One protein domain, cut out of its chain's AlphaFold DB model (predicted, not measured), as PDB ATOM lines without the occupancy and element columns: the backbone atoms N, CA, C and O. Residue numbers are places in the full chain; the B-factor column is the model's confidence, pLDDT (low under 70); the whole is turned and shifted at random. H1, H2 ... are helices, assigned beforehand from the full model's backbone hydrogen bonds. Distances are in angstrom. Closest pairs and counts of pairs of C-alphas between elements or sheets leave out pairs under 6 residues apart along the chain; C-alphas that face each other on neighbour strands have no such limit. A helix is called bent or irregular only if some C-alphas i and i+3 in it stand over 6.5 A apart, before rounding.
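This is residues 51 to 124 of the 125 residues of an uncharacterized protein of Parabacteroides sp. AM44-16 (UniProt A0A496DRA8). One long kinked helix, H4, runs along most of the length of an elongated body, with three shorter helices over one side of it: H2, in a helical hairpin with H1, packs on H4 and meets it most closely near its last residues, and H3 crosses residues 94 to 101 of H4 at a steep tilt. After H4, residues 114 to 124 fold back without a named element toward the H3 end. The printed part has 74 residues with four named helices, in the order H1, H2, H3, H4, and no named strand; its class is all helix. It is compact, with a radius of gyration of the C-alphas of 12.8 A, yet elongated, spanning 41 by 22 by 19 A.

H4, residues 91 to 113, is irregular, with C-alphas 104 and 107 8.0 A apart, and has a kink of 77 degrees near residue 107. H3, residues 80 to 87, touches residues 94 to 101 of H4 alone, at a steep tilt of 52 degrees, opposite ways; the closest C-alphas, of Glu 81 and Asn 97, are 5.1 A apart. H2, residues 65 to 78, touches H4 at a shallow tilt of 29 degrees, opposite ways, closest at the C-alphas of Asp 65 and Ile 112, 6.8 A. H1, residues 51 to 61, forms a hairpin with H2 at a shallow tilt of 21 degrees; the closest C-alphas, of Phe 56 and Ala 68, are 5.2 A apart. H1 and H4 are close but not clearly touching, and H1 and H3 are apart. The helix packing is only just mostly aligned, with 2 of 3 pairs at a shallow tilt. Every O i to N i+4 pair is within hydrogen-bond range in H1, H2 and H3, and 17 of 19 are in H4.

H4 is 25.4 A long, from C-alpha 91 at (-51.555, -22.884, -12.398) to C-alpha 113 at (-28.643, -12.600, -16.351). H2 measures 20.2 A, H1 15.6 A and H3 10.8 A. H1 begins at C-alpha 51, (-33.922, 3.727, -3.714).

The two C-alphas farthest apart, of Ser 62 and Asn 90, are 41.0 A apart. The printed part has no cut, and the three links between helices are tight. The mean pLDDT of the printed part is 89.9, and no printed residue is under 70.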
ATOM      1  N   ASP A  51     -35.107   4.096  -4.497       89.88
ATOM      2  CA  ASP A  51     -33.922   3.727  -3.714       89.88
ATOM      3  C   ASP A  51     -33.310   2.415  -4.217       89.88
ATOM      4  O   ASP A  51     -32.090   2.328  -4.390       89.88
ATOM      5  N   PHE A  52     -34.158   1.425  -4.523       93.25
ATOM      6  CA  PHE A  52     -33.716   0.183  -5.148       93.25
ATOM      7  C   PHE A  52     -33.010   0.474  -6.474       93.25
ATOM      8  O   PHE A  52     -31.879   0.028  -6.654       93.25
ATOM      9  N   GLU A  53     -33.623   1.259  -7.368       93.25
ATOM     10  CA  GLU A  53     -33.065   1.507  -8.701       93.25
ATOM     11  C   GLU A  53     -31.670   2.145  -8.604       93.25
ATOM     12  O   GLU A  53     -30.717   1.691  -9.243       93.25
ATOM     13  N   LYS A  54     -31.502   3.131  -7.716       94.06
ATOM     14  CA  LYS A  54     -30.200   3.757  -7.459       94.06
ATOM     15  C   LYS A  54     -29.163   2.745  -6.965       94.06
ATOM     16  O   LYS A  54     -28.043   2.718  -7.473       94.06
ATOM     17  N   ARG A  55     -29.508   1.937  -5.960       94.62
ATOM     18  CA  ARG A  55     -28.581   0.964  -5.355       94.62
ATOM     19  C   ARG A  55     -28.210  -0.143  -6.334       94.62
ATOM     20  O   ARG A  55     -27.043  -0.519  -6.399       94.62
ATOM     21  N   PHE A  56     -29.179  -0.600  -7.120       95.75
ATOM     22  CA  PHE A  56     -28.980  -1.571  -8.182       95.75
ATOM     23  C   PHE A  56     -27.955  -1.063  -9.197       95.75
ATOM     24  O   PHE A  56     -26.972  -1.749  -9.458       95.75
ATOM     25  N   TYR A  57     -28.132   0.153  -9.728       94.31
ATOM     26  CA  TYR A  57     -27.206   0.688 -10.731       94.31
ATOM     27  C   TYR A  57     -25.810   0.941 -10.177       94.31
ATOM     28  O   TYR A  57     -24.839   0.724 -10.894       94.31
ATOM     29  N   VAL A  58     -25.687   1.362  -8.915       95.56
ATOM     30  CA  VAL A  58     -24.374   1.498  -8.270       95.56
ATOM     31  C   VAL A  58     -23.663   0.145  -8.232       95.56
ATOM     32  O   VAL A  58     -22.523   0.062  -8.683       95.56
ATOM     33  N   ALA A  59     -24.339  -0.906  -7.760       93.44
ATOM     34  CA  ALA A  59     -23.771  -2.251  -7.703       93.44
ATOM     35  C   ALA A  59     -23.414  -2.773  -9.106       93.44
ATOM     36  O   ALA A  59     -22.276  -3.177  -9.345       93.44
ATOM     37  N   TYR A  60     -24.344  -2.656 -10.055       93.31
ATOM     38  CA  TYR A  60     -24.165  -3.107 -11.433       93.31
ATOM     39  C   TYR A  60     -22.987  -2.416 -12.135       93.31
ATOM     40  O   TYR A  60     -22.110  -3.076 -12.682       93.31
ATOM     41  N   VAL A  61     -22.907  -1.083 -12.070       93.69
ATOM     42  CA  VAL A  61     -21.821  -0.318 -12.712       93.69
ATOM     43  C   VAL A  61     -20.478  -0.541 -12.012       93.69
ATOM     44  O   VAL A  61     -19.437  -0.472 -12.660       93.69
ATOM     45  N   SER A  62     -20.479  -0.848 -10.711       93.81
ATOM     46  CA  SER A  62     -19.259  -1.237  -9.990       93.81
ATOM     47  C   SER A  62     -18.765  -2.657 -10.301       93.81
ATOM     48  O   SER A  62     -17.687  -3.025  -9.841       93.81
ATOM     49  N   GLY A  63     -19.522  -3.444 -11.078       91.50
ATOM     50  CA  GLY A  63     -19.215  -4.847 -11.370       91.50
ATOM     51  C   GLY A  63     -19.472  -5.796 -10.195       91.50
ATOM     52  O   GLY A  63     -18.965  -6.915 -10.186       91.50
ATOM     53  N   ASP A  64     -20.239  -5.361  -9.190       94.12
ATOM     54  CA  ASP A  64     -20.660  -6.202  -8.069       94.12
ATOM     55  C   ASP A  64     -21.990  -6.892  -8.401       94.12
ATOM     56  O   ASP A  64     -23.066  -6.554  -7.891       94.12
ATOM     57  N   ASP A  65     -21.902  -7.879  -9.293       90.44
ATOM     58  CA  ASP A  65     -23.054  -8.640  -9.787       90.44
ATOM     59  C   ASP A  65     -23.803  -9.361  -8.664       90.44
ATOM     60  O   ASP A  65     -25.014  -9.568  -8.749       90.44
ATOM     61  N   LYS A  66     -23.093  -9.756  -7.600       92.88
ATOM     62  CA  LYS A  66     -23.702 -10.430  -6.454       92.88
ATOM     63  C   LYS A  66     -24.612  -9.466  -5.702       92.88
ATOM     64  O   LYS A  66     -25.780  -9.783  -5.499       92.88
ATOM     65  N   SER A  67     -24.112  -8.283  -5.353       92.94
ATOM     66  CA  SER A  67     -24.932  -7.273  -4.681       92.94
ATOM     67  C   SER A  67     -26.104  -6.818  -5.552       92.94
ATOM     68  O   SER A  67     -27.208  -6.640  -5.044       92.94
ATOM     69  N   ALA A  68     -25.904  -6.678  -6.866       93.38
ATOM     70  CA  ALA A  68     -26.981  -6.327  -7.791       93.38
ATOM     71  C   ALA A  68     -28.083  -7.409  -7.834       93.38
ATOM     72  O   ALA A  68     -29.271  -7.079  -7.808       93.38
ATOM     73  N   LYS A  69     -27.700  -8.697  -7.828       93.31
ATOM     74  CA  LYS A  69     -28.633  -9.834  -7.726       93.31
ATOM     75  C   LYS A  69     -29.403  -9.821  -6.415       93.31
ATOM     76  O   LYS A  69     -30.626  -9.926  -6.436       93.31
ATOM     77  N   ASP A  70     -28.702  -9.669  -5.296       94.31
ATOM     78  CA  ASP A  70     -29.313  -9.688  -3.966       94.31
ATOM     79  C   ASP A  70     -30.342  -8.553  -3.821       94.31
ATOM     80  O   ASP A  70     -31.452  -8.780  -3.342       94.31
ATOM     81  N   LEU A  71     -30.024  -7.352  -4.321       95.00
ATOM     82  CA  LEU A  71     -30.953  -6.218  -4.358       95.00
ATOM     83  C   LEU A  71     -32.191  -6.501  -5.213       95.00
ATOM     84  O   LEU A  71     -33.305  -6.170  -4.810       95.00
ATOM     85  N   LEU A  72     -32.007  -7.099  -6.392       93.94
ATOM     86  CA  LEU A  72     -33.107  -7.413  -7.301       93.94
ATOM     87  C   LEU A  72     -34.068  -8.438  -6.697       93.94
ATOM     88  O   LEU A  72     -35.282  -8.250  -6.756       93.94
ATOM     89  N   PHE A  73     -33.545  -9.507  -6.098       92.75
ATOM     90  CA  PHE A  73     -34.392 -10.535  -5.500       92.75
ATOM     91  C   PHE A  73     -35.045 -10.086  -4.189       92.75
ATOM     92  O   PHE A  73     -36.174 -10.500  -3.928       92.75
ATOM     93  N   ASP A  74     -34.407  -9.215  -3.400       93.56
ATOM     94  CA  ASP A  74     -35.050  -8.573  -2.243       93.56
ATOM     95  C   ASP A  74     -36.233  -7.694  -2.686       93.56
ATOM     96  O   ASP A  74     -37.323  -7.790  -2.121       93.56
ATOM     97  N   GLU A  75     -36.068  -6.908  -3.754       92.88
ATOM     98  CA  GLU A  75     -37.149  -6.081  -4.305       92.88
ATOM     99  C   GLU A  75     -38.294  -6.940  -4.875       92.88
ATOM    100  O   GLU A  75     -39.462  -6.702  -4.562       92.88
ATOM    101  N   ILE A  76     -37.981  -7.992  -5.645       92.44
ATOM    102  CA  ILE A  76     -38.983  -8.958  -6.128       92.44
ATOM    103  C   ILE A  76     -39.705  -9.614  -4.945       92.44
ATOM    104  O   ILE A  76     -40.929  -9.741  -4.972       92.44
ATOM    105  N   GLY A  77     -38.977  -9.990  -3.892       90.50
ATOM    106  CA  GLY A  77     -39.522 -10.627  -2.693       90.50
ATOM    107  C   GLY A  77     -40.547  -9.772  -1.942       90.50
ATOM    108  O   GLY A  77     -41.441 -10.311  -1.287       90.50
ATOM    109  N   ARG A  78     -40.459  -8.444  -2.071       89.94
ATOM    110  CA  ARG A  78     -41.398  -7.477  -1.479       89.94
ATOM    111  C   ARG A  78     -42.630  -7.215  -2.344       89.94
ATOM    112  O   ARG A  78     -43.583  -6.600  -1.866       89.94
ATOM    113  N   SER A  79     -42.631  -7.668  -3.596       88.94
ATOM    114  CA  SER A  79     -43.754  -7.466  -4.510       88.94
ATOM    115  C   SER A  79     -45.001  -8.247  -4.078       88.94
ATOM    116  O   SER A  79     -44.938  -9.339  -3.498       88.94
ATOM    117  N   LYS A  80     -46.175  -7.694  -4.401       88.25
ATOM    118  CA  LYS A  80     -47.467  -8.344  -4.143       88.25
ATOM    119  C   LYS A  80     -47.571  -9.676  -4.887       88.25
ATOM    120  O   LYS A  80     -48.092 -10.647  -4.343       88.25
ATOM    121  N   GLU A  81     -47.077  -9.714  -6.116       90.25
ATOM    122  CA  GLU A  81     -47.107 -10.871  -6.999       90.25
ATOM    123  C   GLU A  81     -46.291 -12.023  -6.408       90.25
ATOM    124  O   GLU A  81     -46.772 -13.154  -6.353       90.25
ATOM    125  N   PHE A  82     -45.109 -11.735  -5.856       90.69
ATOM    126  CA  PHE A  82     -44.299 -12.748  -5.182       90.69
ATOM    127  C   PHE A  82     -44.991 -13.288  -3.924       90.69
ATOM    128  O   PHE A  82     -45.059 -14.502  -3.720       90.69
ATOM    129  N   ALA A  83     -45.611 -12.417  -3.121       89.19
ATOM    130  CA  ALA A  83     -46.432 -12.858  -1.993       89.19
ATOM    131  C   ALA A  83     -47.616 -13.741  -2.442       89.19
ATOM    132  O   ALA A  83     -47.985 -14.687  -1.742       89.19
ATOM    133  N   CYS A  84     -48.201 -13.469  -3.611       87.88
ATOM    134  CA  CYS A  84     -49.229 -14.308  -4.219       87.88
ATOM    135  C   CYS A  84     -48.693 -15.675  -4.670       87.88
ATOM    136  O   CYS A  84     -49.385 -16.669  -4.449       87.88
ATOM    137  N   LEU A  85     -47.469 -15.757  -5.205       89.69
ATOM    138  CA  LEU A  85     -46.824 -17.037  -5.528       89.69
ATOM    139  C   LEU A  85     -46.664 -17.922  -4.280       89.69
ATOM    140  O   LEU A  85     -46.999 -19.103  -4.320       89.69
ATOM    141  N   LEU A  86     -46.245 -17.352  -3.142       87.25
ATOM    142  CA  LEU A  86     -46.059 -18.099  -1.884       87.25
ATOM    143  C   LEU A  86     -47.365 -18.665  -1.301       87.25
ATOM    144  O   LEU A  86     -47.378 -19.739  -0.682       87.25
ATOM    145  N   ARG A  87     -48.477 -17.943  -1.483       85.31
ATOM    146  CA  ARG A  87     -49.806 -18.375  -1.020       85.31
ATOM    147  C   ARG A  87     -50.295 -19.616  -1.769       85.31
ATOM    148  O   ARG A  87     -51.052 -20.396  -1.195       85.31
ATOM    149  N   GLY A  88     -49.786 -19.853  -2.977       72.69
ATOM    150  CA  GLY A  88     -50.236 -20.929  -3.851       72.69
ATOM    151  C   GLY A  88     -51.595 -20.623  -4.484       72.69
ATOM    152  O   GLY A  88     -52.227 -19.602  -4.210       72.69
ATOM    153  N   GLY A  89     -52.042 -21.508  -5.369       78.62
ATOM    154  CA  GLY A  89     -53.265 -21.328  -6.143       78.62
ATOM    155  C   GLY A  89     -53.307 -22.295  -7.317       78.62
ATOM    156  O   GLY A  89     -52.578 -23.281  -7.333       78.62
ATOM    157  N   ASN A  90     -54.155 -22.008  -8.301       85.06
ATOM    158  CA  ASN A  90     -54.137 -22.757  -9.554       85.06
ATOM    159  C   ASN A  90     -52.987 -22.294 -10.469       85.06
ATOM    160  O   ASN A  90     -52.472 -21.180 -10.333       85.06
ATOM    161  N   ASP A  91     -52.634 -23.140 -11.435       87.38
ATOM    162  CA  ASP A  91     -51.555 -22.884 -12.398       87.38
ATOM    163  C   ASP A  91     -51.749 -21.585 -13.184       87.38
ATOM    164  O   ASP A  91     -50.786 -20.870 -13.450       87.38
ATOM    165  N   THR A  92     -52.989 -21.235 -13.526       87.69
ATOM    166  CA  THR A  92     -53.289 -19.994 -14.250       87.69
ATOM    167  C   THR A  92     -52.908 -18.765 -13.430       87.69
ATOM    168  O   THR A  92     -52.241 -17.868 -13.937       87.69
ATOM    169  N   TYR A  93     -53.290 -18.735 -12.154       85.75
ATOM    170  CA  TYR A  93     -52.980 -17.643 -11.239       85.75
ATOM    171  C   TYR A  93     -51.481 -17.585 -10.942       85.75
ATOM    172  O   TYR A  93     -50.897 -16.504 -10.913       85.75
ATOM    173  N   PHE A  94     -50.834 -18.740 -10.782       89.75
ATOM    174  CA  PHE A  94     -49.386 -18.822 -10.631       89.75
ATOM    175  C   PHE A  94     -48.665 -18.205 -11.839       89.75
ATOM    176  O   PHE A  94     -47.882 -17.270 -11.682       89.75
ATOM    177  N   ASN A  95     -49.001 -18.655 -13.052       90.62
ATOM    178  CA  ASN A  95     -48.386 -18.176 -14.290       90.62
ATOM    179  C   ASN A  95     -48.624 -16.678 -14.515       90.62
ATOM    180  O   ASN A  95     -47.719 -15.980 -14.960       90.62
ATOM    181  N   GLN A  96     -49.807 -16.166 -14.164       91.62
ATOM    182  CA  GLN A  96     -50.096 -14.730 -14.219       91.62
ATOM    183  C   GLN A  96     -49.161 -13.924 -13.308       91.62
ATOM    184  O   GLN A  96     -48.576 -12.946 -13.758       91.62
ATOM    185  N   ASN A  97     -48.968 -14.340 -12.053       91.12
ATOM    186  CA  ASN A  97     -48.073 -13.629 -11.132       91.12
ATOM    187  C   ASN A  97     -46.600 -13.733 -11.560       91.12
ATOM    188  O   ASN A  97     -45.865 -12.757 -11.438       91.12
ATOM    189  N   VAL A  98     -46.170 -14.879 -12.103       91.94
ATOM    190  CA  VAL A  98     -44.825 -15.026 -12.687       91.94
ATOM    191  C   VAL A  98     -44.619 -14.039 -13.834       91.94
ATOM    192  O   VAL A  98     -43.595 -13.358 -13.884       91.94
ATOM    193  N   GLU A  99     -45.591 -13.939 -14.737       92.19
ATOM    194  CA  GLU A  99     -45.520 -13.052 -15.896       92.19
ATOM    195  C   GLU A  99     -45.487 -11.573 -15.490       92.19
ATOM    196  O   GLU A  99     -44.717 -10.793 -16.047       92.19
ATOM    197  N   GLU A 100     -46.271 -11.181 -14.483       91.62
ATOM    198  CA  GLU A 100     -46.257  -9.814 -13.953       91.62
ATOM    199  C   GLU A 100     -44.905  -9.454 -13.317       91.62
ATOM    200  O   GLU A 100     -44.385  -8.362 -13.556       91.62
ATOM    201  N   ILE A 101     -44.281 -10.379 -12.574       92.69
ATOM    202  CA  ILE A 101     -42.922 -10.177 -12.047       92.69
ATOM    203  C   ILE A 101     -41.926 -10.021 -13.200       92.69
ATOM    204  O   ILE A 101     -41.143  -9.071 -13.206       92.69
ATOM    205  N   ARG A 102     -41.965 -10.912 -14.201       92.06
ATOM    206  CA  ARG A 102     -41.058 -10.839 -15.359       92.06
ATOM    207  C   ARG A 102     -41.184  -9.505 -16.075       92.06
ATOM    208  O   ARG A 102     -40.189  -8.808 -16.219       92.06
ATOM    209  N   LYS A 103     -42.401  -9.091 -16.429       92.31
ATOM    210  CA  LYS A 103     -42.645  -7.803 -17.094       92.31
ATOM    211  C   LYS A 103     -42.143  -6.622 -16.276       92.31
ATOM    212  O   LYS A 103     -41.513  -5.726 -16.832       92.31
ATOM    213  N   ARG A 104     -42.403  -6.614 -14.963       90.75
ATOM    214  CA  ARG A 104     -42.011  -5.502 -14.089       90.75
ATOM    215  C   ARG A 104     -40.494  -5.379 -13.971       90.75
ATOM    216  O   ARG A 104     -39.970  -4.270 -14.031       90.75
ATOM    217  N   TYR A 105     -39.789  -6.498 -13.828       92.81
ATOM    218  CA  TYR A 105     -38.353  -6.504 -13.540       92.81
ATOM    219  C   TYR A 105     -37.464  -6.865 -14.743       92.81
ATOM    220  O   TYR A 105     -36.244  -6.915 -14.587       92.81
ATOM    221  N   ALA A 106     -38.034  -7.042 -15.943       92.25
ATOM    222  CA  ALA A 106     -37.342  -7.482 -17.162       92.25
ATOM    223  C   ALA A 106     -36.033  -6.727 -17.417       92.25
ATOM    224  O   ALA A 106     -34.984  -7.341 -17.571       92.25
ATOM    225  N   LYS A 107     -36.070  -5.388 -17.364       93.00
ATOM    226  CA  LYS A 107     -34.896  -4.518 -17.568       93.00
ATOM    227  C   LYS A 107     -33.707  -4.924 -16.684       93.00
ATOM    228  O   LYS A 107     -32.584  -5.017 -17.169       93.00
ATOM    229  N   TYR A 108     -33.964  -5.161 -15.401       93.38
ATOM    230  CA  TYR A 108     -32.945  -5.485 -14.401       93.38
ATOM    231  C   TYR A 108     -32.471  -6.932 -14.533       93.38
ATOM    232  O   TYR A 108     -31.277  -7.211 -14.437       93.38
ATOM    233  N   LEU A 109     -33.402  -7.847 -14.810       92.38
ATOM    234  CA  LEU A 109     -33.099  -9.258 -15.038       92.38
ATOM    235  C   LEU A 109     -32.207  -9.438 -16.264       92.38
ATOM    236  O   LEU A 109     -31.163 -10.075 -16.167       92.38
ATOM    237  N   THR A 110     -32.549  -8.794 -17.383       92.25
ATOM    238  CA  THR A 110     -31.738  -8.834 -18.602       92.25
ATOM    239  C   THR A 110     -30.343  -8.257 -18.373       92.25
ATOM    240  O   THR A 110     -29.374  -8.809 -18.885       92.25
ATOM    241  N   GLN A 111     -30.207  -7.189 -17.581       90.44
ATOM    242  CA  GLN A 111     -28.898  -6.598 -17.277       90.44
ATOM    243  C   GLN A 111     -27.971  -7.561 -16.529       90.44
ATOM    244  O   GLN A 111     -26.777  -7.591 -16.814       90.44
ATOM    245  N   ILE A 112     -28.515  -8.348 -15.602       89.19
ATOM    246  CA  ILE A 112     -27.734  -9.236 -14.737       89.19
ATOM    247  C   ILE A 112     -27.552 -10.637 -15.334       89.19
ATOM    248  O   ILE A 112     -26.480 -11.228 -15.221       89.19
ATOM    249  N   ASN A 113     -28.609 -11.206 -15.909       85.12
ATOM    250  CA  ASN A 113     -28.643 -12.600 -16.351       85.12
ATOM    251  C   ASN A 113     -28.549 -12.743 -17.877       85.12
ATOM    252  O   ASN A 113     -28.489 -13.865 -18.374       85.12
ATOM    253  N   GLY A 114     -28.593 -11.641 -18.636       84.31
ATOM    254  CA  GLY A 114     -28.728 -11.678 -20.099       84.31
ATOM    255  C   GLY A 114     -30.100 -12.174 -20.582       84.31
ATOM    256  O   GLY A 114     -30.307 -12.325 -21.782       84.31
ATOM    257  N   SER A 115     -31.026 -12.430 -19.655       84.44
ATOM    258  CA  SER A 115     -32.377 -12.951 -19.875       84.44
ATOM    259  C   SER A 115     -33.311 -12.415 -18.786       84.44
ATOM    260  O   SER A 115     -32.862 -12.114 -17.679       84.44
ATOM    261  N   ASP A 116     -34.599 -12.277 -19.086       85.38
ATOM    262  CA  ASP A 116     -35.652 -11.958 -18.115       85.38
ATOM    263  C   ASP A 116     -36.225 -13.205 -17.409       85.38
ATOM    264  O   ASP A 116     -37.137 -13.108 -16.585       85.38
ATOM    265  N   GLU A 117     -35.671 -14.387 -17.690       84.94
ATOM    266  CA  GLU A 117     -36.111 -15.636 -17.085       84.94
ATOM    267  C   GLU A 117     -35.753 -15.730 -15.593       84.94
ATOM    268  O   GLU A 117     -34.608 -15.560 -15.166       84.94
ATOM    269  N   ILE A 118     -36.761 -16.088 -14.795       85.88
ATOM    270  CA  ILE A 118     -36.626 -16.488 -13.391       85.88
ATOM    271  C   ILE A 118     -37.317 -17.838 -13.211       85.88
ATOM    272  O   ILE A 118     -38.439 -18.040 -13.698       85.88
ATOM    273  N   ASN A 119     -36.657 -18.739 -12.482       86.81
ATOM    274  CA  ASN A 119     -37.210 -20.028 -12.097       86.81
ATOM    275  C   ASN A 119     -37.992 -19.917 -10.776       86.81
ATOM    276  O   ASN A 119     -37.401 -19.841  -9.700       86.81
ATOM    277  N   PHE A 120     -39.321 -19.951 -10.874       87.62
ATOM    278  CA  PHE A 120     -40.226 -20.039  -9.723       87.62
ATOM    279  C   PHE A 120     -40.803 -21.447  -9.513       87.62
ATOM    280  O   PHE A 120     -41.621 -21.622  -8.617       87.62
ATOM    281  N   GLU A 121     -40.388 -22.463 -10.282       81.50
ATOM    282  CA  GLU A 121     -40.903 -23.835 -10.148       81.50
ATOM    283  C   GLU A 121     -40.831 -24.408  -8.724       81.50
ATOM    284  O   GLU A 121     -41.796 -25.059  -8.328       81.50
ATOM    285  N   PRO A 122     -39.797 -24.123  -7.900       84.25
ATOM    286  CA  PRO A 122     -39.777 -24.573  -6.505       84.25
ATOM    287  C   PRO A 122     -40.944 -24.060  -5.645       84.25
ATOM    288  O   PRO A 122     -41.176 -24.582  -4.558       84.25
ATOM    289  N   LEU A 123     -41.660 -23.022  -6.094       81.81
ATOM    290  CA  LEU A 123     -42.825 -22.453  -5.408       81.81
ATOM    291  C   LEU A 123     -44.152 -23.076  -5.865       81.81
ATOM    292  O   LEU A 123     -45.189 -22.804  -5.256       81.81
ATOM    293  N   LYS A 124     -44.140 -23.888  -6.929       74.44
ATOM    294  CA  LYS A 124     -45.325 -24.585  -7.425       74.44
ATOM    295  C   LYS A 124     -45.641 -25.749  -6.475       74.44
ATOM    296  O   LYS A 124     -44.818 -26.645  -6.304       74.44
TER     297      LYS A 124